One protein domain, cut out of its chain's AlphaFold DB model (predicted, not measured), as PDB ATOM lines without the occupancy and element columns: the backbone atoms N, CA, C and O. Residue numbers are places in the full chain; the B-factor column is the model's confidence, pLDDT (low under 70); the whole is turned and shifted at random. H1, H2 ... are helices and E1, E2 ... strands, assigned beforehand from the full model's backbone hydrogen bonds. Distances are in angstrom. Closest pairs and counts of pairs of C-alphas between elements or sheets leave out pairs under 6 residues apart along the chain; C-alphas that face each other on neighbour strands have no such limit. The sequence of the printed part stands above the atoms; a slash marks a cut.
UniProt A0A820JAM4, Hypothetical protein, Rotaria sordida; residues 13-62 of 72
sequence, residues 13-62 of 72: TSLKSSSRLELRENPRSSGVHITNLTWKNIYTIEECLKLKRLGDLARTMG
ATOM      1  N   THR A  13      17.451 -10.325  16.275       67.94
ATOM      2  CA  THR A  13      16.062 -10.711  15.982       67.94
ATOM      3  C   THR A  13      15.723 -12.113  16.486       67.94
ATOM      4  O   THR A  13      14.590 -12.350  16.893       67.94
ATOM      5  N   SER A  14      16.709 -13.011  16.534       66.81
ATOM      6  CA  SER A  14      16.581 -14.383  17.030       66.81
ATOM      7  C   SER A  14      16.770 -14.497  18.547       66.81
ATOM      8  O   SER A  14      16.380 -15.502  19.132       66.81
ATOM      9  N   LEU A  15      17.298 -13.464  19.221       62.59
ATOM     10  CA  LEU A  15      17.482 -13.474  20.681       62.59
ATOM     11  C   LEU A  15      16.156 -13.536  21.453       62.59
ATOM     12  O   LEU A  15      16.135 -14.029  22.573       62.59
ATOM     13  N   LYS A  16      15.048 -13.063  20.866       59.28
ATOM     14  CA  LYS A  16      13.716 -13.139  21.494       59.28
ATOM     15  C   LYS A  16      13.099 -14.542  21.450       59.28
ATOM     16  O   LYS A  16      12.198 -14.815  22.235       59.28
ATOM     17  N   SER A  17      13.545 -15.399  20.529       57.59
ATOM     18  CA  SER A  17      13.042 -16.770  20.359       57.59
ATOM     19  C   SER A  17      14.027 -17.841  20.828       57.59
ATOM     20  O   SER A  17      13.640 -18.998  20.958       57.59
ATOM     21  N   SER A  18      15.297 -17.482  21.039       61.81
ATOM     22  CA  SER A  18      16.305 -18.393  21.578       61.81
ATOM     23  C   SER A  18      15.998 -18.697  23.039       61.81
ATOM     24  O   SER A  18      15.626 -17.803  23.804       61.81
ATOM     25  N   SER A  19      16.176 -19.954  23.441       64.88
ATOM     26  CA  SER A  19      16.140 -20.344  24.848       64.88
ATOM     27  C   SER A  19      17.093 -19.455  25.650       64.88
ATOM     28  O   SER A  19      18.191 -19.127  25.192       64.88
ATOM     29  N   ARG A  20      16.649 -19.025  26.838       75.50
ATOM     30  CA  ARG A  20      17.440 -18.146  27.703       75.50
ATOM     31  C   ARG A  20      18.788 -18.816  27.981       75.50
ATOM     32  O   ARG A  20      18.841 -20.003  28.314       75.50
ATOM     33  N   LEU A  21      19.867 -18.058  27.808       87.75
ATOM     34  CA  LEU A  21      21.192 -18.482  28.238       87.75
ATOM     35  C   LEU A  21      21.195 -18.559  29.765       87.75
ATOM     36  O   LEU A  21      20.772 -17.611  30.429       87.75
ATOM     37  N   GLU A  22      21.678 -19.667  30.315       87.69
ATOM     38  CA  GLU A  22      21.756 -19.863  31.762       87.69
ATOM     39  C   GLU A  22      23.167 -20.268  32.161       87.69
ATOM     40  O   GLU A  22      23.807 -21.083  31.500       87.69
ATOM     41  N   LEU A  23      23.642 -19.717  33.275       88.25
ATOM     42  CA  LEU A  23      24.869 -20.172  33.904       88.25
ATOM     43  C   LEU A  23      24.561 -21.421  34.735       88.25
ATOM     44  O   LEU A  23      23.693 -21.382  35.608       88.25
ATOM     45  N   ARG A  24      25.262 -22.524  34.477       88.50
ATOM     46  CA  ARG A  24      25.130 -23.774  35.232       88.50
ATOM     47  C   ARG A  24      26.491 -24.318  35.631       88.50
ATOM     48  O   ARG A  24      27.469 -24.194  34.897       88.50
ATOM     49  N   GLU A  25      26.562 -24.967  36.782       88.56
ATOM     50  CA  GLU A  25      27.749 -25.729  37.169       88.56
ATOM     51  C   GLU A  25      27.853 -26.994  36.315       88.56
ATOM     52  O   GLU A  25      26.846 -27.641  36.017       88.56
ATOM     53  N   ASN A  26      29.064 -27.334  35.875       81.31
ATOM     54  CA  ASN A  26      29.301 -28.612  35.219       81.31
ATOM     55  C   ASN A  26      29.608 -29.673  36.292       81.31
ATOM     56  O   ASN A  26      30.641 -29.580  36.948       81.31
ATOM     57  N   PRO A  27      28.783 -30.724  36.450       79.25
ATOM     58  CA  PRO A  27      29.013 -31.742  37.476       79.25
ATOM     59  C   PRO A  27      30.309 -32.544  37.285       79.25
ATOM     60  O   PRO A  27      30.749 -33.226  38.204       79.25
ATOM     61  N   ARG A  28      30.892 -32.530  36.077       80.62
ATOM     62  CA  ARG A  28      32.049 -33.362  35.700       80.62
ATOM     63  C   ARG A  28      33.361 -32.599  35.585       80.62
ATOM     64  O   ARG A  28      34.418 -33.220  35.570       80.62
ATOM     65  N   SER A  29      33.312 -31.280  35.478       75.50
ATOM     66  CA  SER A  29      34.498 -30.432  35.406       75.50
ATOM     67  C   SER A  29      34.340 -29.328  36.431       75.50
ATOM     68  O   SER A  29      33.313 -28.661  36.421       75.50
ATOM     69  N   SER A  30      35.344 -29.100  37.278       75.25
ATOM     70  CA  SER A  30      35.338 -27.923  38.149       75.25
ATOM     71  C   SER A  30      35.172 -26.667  37.281       75.25
ATOM     72  O   SER A  30      36.039 -26.365  36.463       75.25
ATOM     73  N   GLY A  31      34.016 -26.004  37.379       84.31
ATOM     74  CA  GLY A  31      33.707 -24.815  36.591       84.31
ATOM     75  C   GLY A  31      32.226 -24.630  36.255       84.31
ATOM     76  O   GLY A  31      31.426 -25.568  36.231       84.31
ATOM     77  N   VAL A  32      31.876 -23.381  35.959       88.56
ATOM     78  CA  VAL A  32      30.571 -22.984  35.422       88.56
ATOM     79  C   VAL A  32      30.620 -22.928  33.897       88.56
ATOM     80  O   VAL A  32      31.649 -22.611  33.305       88.56
ATOM     81  N   HIS A  33      29.500 -23.225  33.253       88.88
ATOM     82  CA  HIS A  33      29.325 -23.136  31.810       88.88
ATOM     83  C   HIS A  33      27.992 -22.465  31.485       88.88
ATOM     84  O   HIS A  33      27.076 -22.439  32.305       88.88
ATOM     85  N   ILE A  34      27.886 -21.919  30.277       89.94
ATOM     86  CA  ILE A  34      26.642 -21.336  29.778       89.94
ATOM     87  C   ILE A  34      25.909 -22.405  28.970       89.94
ATOM     88  O   ILE A  34      26.456 -22.938  28.001       89.94
ATOM     89  N   THR A  35      24.679 -22.725  29.353       89.19
ATOM     90  CA  THR A  35      23.803 -23.586  28.557       89.19
ATOM     91  C   THR A  35      23.114 -22.787  27.458       89.19
ATOM     92  O   THR A  35      22.944 -21.571  27.560       89.19
ATOM     93  N   ASN A  36      22.714 -23.483  26.390       87.69
ATOM     94  CA  ASN A  36      22.051 -22.903  25.216       87.69
ATOM     95  C   ASN A  36      22.897 -21.887  24.425       87.69
ATOM     96  O   ASN A  36      22.359 -21.194  23.567       87.69
ATOM     97  N   LEU A  37      24.210 -21.809  24.680       89.62
ATOM     98  CA  LEU A  37      25.128 -21.025  23.856       89.62
ATOM     99  C   LEU A  37      25.296 -21.693  22.486       89.62
ATOM    100  O   LEU A  37      25.480 -22.908  22.412       89.62
ATOM    101  N   THR A  38      25.249 -20.913  21.408       89.88
ATOM    102  CA  THR A  38      25.421 -21.421  20.046       89.88
ATOM    103  C   THR A  38      26.848 -21.908  19.829       89.88
ATOM    104  O   THR A  38      27.816 -21.187  20.062       89.88
ATOM    105  N   TRP A  39      26.972 -23.123  19.301       90.44
ATOM    106  CA  TRP A  39      28.238 -23.688  18.850       90.44
ATOM    107  C   TRP A  39      28.235 -23.782  17.334       90.44
ATOM    108  O   TRP A  39      27.243 -24.188  16.725       90.44
ATOM    109  N   LYS A  40      29.356 -23.420  16.714       90.31
ATOM    110  CA  LYS A  40      29.543 -23.553  15.275       90.31
ATOM    111  C   LYS A  40      30.883 -24.209  15.004       90.31
ATOM    112  O   LYS A  40      31.913 -23.708  15.445       90.31
ATOM    113  N   ASN A  41      30.860 -25.323  14.284       94.38
ATOM    114  CA  ASN A  41      32.074 -25.958  13.797       94.38
ATOM    115  C   ASN A  41      32.717 -25.042  12.755       94.38
ATOM    116  O   ASN A  41      32.040 -24.529  11.864       94.38
ATOM    117  N   ILE A  42      34.018 -24.833  12.901       94.38
ATOM    118  CA  ILE A  42      34.819 -23.973  12.041       94.38
ATOM    119  C   ILE A  42      35.918 -24.842  11.450       94.38
ATOM    120  O   ILE A  42      36.593 -25.557  12.191       94.38
ATOM    121  N   TYR A  43      36.098 -24.770  10.135       95.56
ATOM    122  CA  TYR A  43      37.078 -25.590   9.418       95.56
ATOM    123  C   TYR A  43      38.201 -24.750   8.807       95.56
ATOM    124  O   TYR A  43      39.215 -25.293   8.377       95.56
ATOM    125  N   THR A  44      38.035 -23.426   8.786       97.69
ATOM    126  CA  THR A  44      39.003 -22.485   8.215       97.69
ATOM    127  C   THR A  44      39.193 -21.259   9.105       97.69
ATOM    128  O   THR A  44      38.324 -20.880   9.896       97.69
ATOM    129  N   ILE A  45      40.342 -20.601   8.968       96.69
ATOM    130  CA  ILE A  45      40.649 -19.385   9.732       96.69
ATOM    131  C   ILE A  45      39.719 -18.244   9.300       96.69
ATOM    132  O   ILE A  45      39.263 -17.455  10.125       96.69
ATOM    133  N   GLU A  46      39.371 -18.181   8.019       97.31
ATOM    134  CA  GLU A  46      38.499 -17.165   7.439       97.31
ATOM    135  C   GLU A  46      37.091 -17.221   8.037       97.31
ATOM    136  O   GLU A  46      36.491 -16.180   8.315       97.31
ATOM    137  N   GLU A  47      36.558 -18.422   8.267       94.62
ATOM    138  CA  GLU A  47      35.290 -18.624   8.973       94.62
ATOM    139  C   GLU A  47      35.363 -18.132  10.422       94.62
ATOM    140  O   GLU A  47      34.460 -17.419  10.866       94.62
ATOM    141  N   CYS A  48      36.458 -18.435  11.130       95.06
ATOM    142  CA  CYS A  48      36.691 -17.937  12.486       95.06
ATOM    143  C   CYS A  48      36.701 -16.407  12.526       95.06
ATOM    144  O   CYS A  48      35.979 -15.789  13.309       95.06
ATOM    145  N   LEU A  49      37.457 -15.774  11.626       96.06
ATOM    146  CA  LEU A  49      37.561 -14.319  11.552       96.06
ATOM    147  C   LEU A  49      36.224 -13.660  11.193       96.06
ATOM    148  O   LEU A  49      35.903 -12.602  11.736       96.06
ATOM    149  N   LYS A  50      35.419 -14.276  10.318       93.56
ATOM    150  CA  LYS A  50      34.062 -13.799  10.007       93.56
ATOM    151  C   LYS A  50      33.160 -13.834  11.241       93.56
ATOM    152  O   LYS A  50      32.494 -12.838  11.519       93.56
ATOM    153  N   LEU A  51      33.165 -14.935  11.996       92.31
ATOM    154  CA  LEU A  51      32.375 -15.058  13.227       92.31
ATOM    155  C   LEU A  51      32.853 -14.087  14.305       92.31
ATOM    156  O   LEU A  51      32.030 -13.442  14.949       92.31
ATOM    157  N   LYS A  52      34.170 -13.904  14.440       91.75
ATOM    158  CA  LYS A  52      34.743 -12.914  15.353       91.75
ATOM    159  C   LYS A  52      34.252 -11.501  15.021       91.75
ATOM    160  O   LYS A  52      33.772 -10.805  15.908       91.75
ATOM    161  N   ARG A  53      34.318 -11.092  13.747       90.88
ATOM    162  CA  ARG A  53      33.830  -9.773  13.297       90.88
ATOM    163  C   ARG A  53      32.336  -9.590  13.563       90.88
ATOM    164  O   ARG A  53      31.920  -8.506  13.965       90.88
ATOM    165  N   LEU A  54      31.537 -10.639  13.355       88.06
ATOM    166  CA  LEU A  54      30.106 -10.625  13.656       88.06
ATOM    167  C   LEU A  54      29.866 -10.407  15.156       88.06
ATOM    168  O   LEU A  54      29.087  -9.529  15.525       88.06
ATOM    169  N   GLY A  55      30.585 -11.141  16.009       88.38
ATOM    170  CA  GLY A  55      30.486 -10.987  17.457       88.38
ATOM    171  C   GLY A  55      30.946  -9.613  17.952       88.38
ATOM    172  O   GLY A  55      30.288  -9.019  18.805       88.38
ATOM    173  N   ASP A  56      32.016  -9.062  17.369       86.56
ATOM    174  CA  ASP A  56      32.499  -7.713  17.680       86.56
ATOM    175  C   ASP A  56      31.421  -6.654  17.370       86.56
ATOM    176  O   ASP A  56      31.158  -5.781  18.198       86.56
ATOM    177  N   LEU A  57      30.739  -6.759  16.222       83.50
ATOM    178  CA  LEU A  57      29.644  -5.856  15.847       83.50
ATOM    179  C   LEU A  57      28.433  -5.997  16.785       83.50
ATOM    180  O   LEU A  57      27.850  -4.994  17.207       83.50
ATOM    181  N   ALA A  58      28.064  -7.235  17.127       80.94
ATOM    182  CA  ALA A  58      26.960  -7.524  18.042       80.94
ATOM    183  C   ALA A  58      27.224  -6.973  19.454       80.94
ATOM    184  O   ALA A  58      26.303  -6.459  20.093       80.94
ATOM    185  N   ARG A  59      28.487  -7.005  19.905       81.31
ATOM    186  CA  ARG A  59      28.936  -6.404  21.167       81.31
ATOM    187  C   ARG A  59      28.746  -4.883  21.168       81.31
ATOM    188  O   ARG A  59      28.138  -4.351  22.092       81.31
ATOM    189  N   THR A  60      29.178  -4.192  20.112       65.50
ATOM    190  CA  THR A  60      29.096  -2.721  20.006       65.50
ATOM    191  C   THR A  60      27.655  -2.196  19.971       65.50
ATOM    192  O   THR A  60      27.370  -1.126  20.498       65.50
ATOM    193  N   MET A  61      26.720  -2.952  19.390       60.59
ATOM    194  CA  MET A  61      25.301  -2.571  19.286       60.59
ATOM    195  C   MET A  61      24.513  -2.728  20.601       60.59
ATOM    196  O   MET A  61      23.365  -2.291  20.682       60.59
ATOM    197  N   GLY A  62      25.082  -3.391  21.616       54.31
ATOM    198  CA  GLY A  62      24.467  -3.553  22.937       54.31
ATOM    199  C   GLY A  62      24.714  -2.391  23.900       54.31
ATOM    200  O   GLY A  62      23.977  -2.271  24.872       54.31
TER     201      GLY A  62
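Overview. This is residues 13 to 62 of the 72 residues of the protein "Hypothetical protein" of Rotaria sordida (UniProt A0A820JAM4). The model is an open, loose frame with a small two-strand hairpin, E1 and E2, at one end and a single helix, H1, at the other; the link of residues 36 to 44 runs between them, and the middle is empty. Residues 13 to 21, before E1, run from the hairpin back toward the side where H1 ends. The printed part has 50 residues, with two named strands and then one named helix; the sheet, in the order E1 - E2, is antiparallel. The class is mixed, helices and strands, with under half of the residues in named elements. The whole is loose, with a radius of gyration of the C-alphas of 13.8 A and spans of 34 by 28 by 18 A.

Arrangement. E1, residues 22 to 25, and E2, residues 32 to 35, form a hairpin of antiparallel neighbours, with 140 degrees between their directions. The C-alphas of Glu 25 and Val 32 face each other at 4.3 A. N 24 and O 33 are within hydrogen-bond range at 2.8 A, as are N 35 and O 22 at 2.8 A. H1, residues 45 to 60, is apart from E1. In H1 every O i to N i+4 pair is within hydrogen-bond range.

Along the chain. E1 begins at C-alpha 22, (21.756, -19.863, 31.762), and is 10.0 A long; E2 is 9.7 A long. H1 runs 22.7 A from C-alpha 45 at (40.649, -19.385, 9.732) to C-alpha 60 at (29.096, -2.721, 20.006).

Size, cuts and confidence. The C-alphas of Arg 28 and Met 61, 35.5 A apart, are the two farthest apart; those of Thr 13 and Gly 62, the first and last printed, are 13.0 A apart. Residues 52 to 62, of which 52 to 60 belong to H1, stand free. The printed part has no cut, and both links are short but not tight. The mean pLDDT of the printed part is 83.1, with residues 13 to 19 and 60 to 62 under 70.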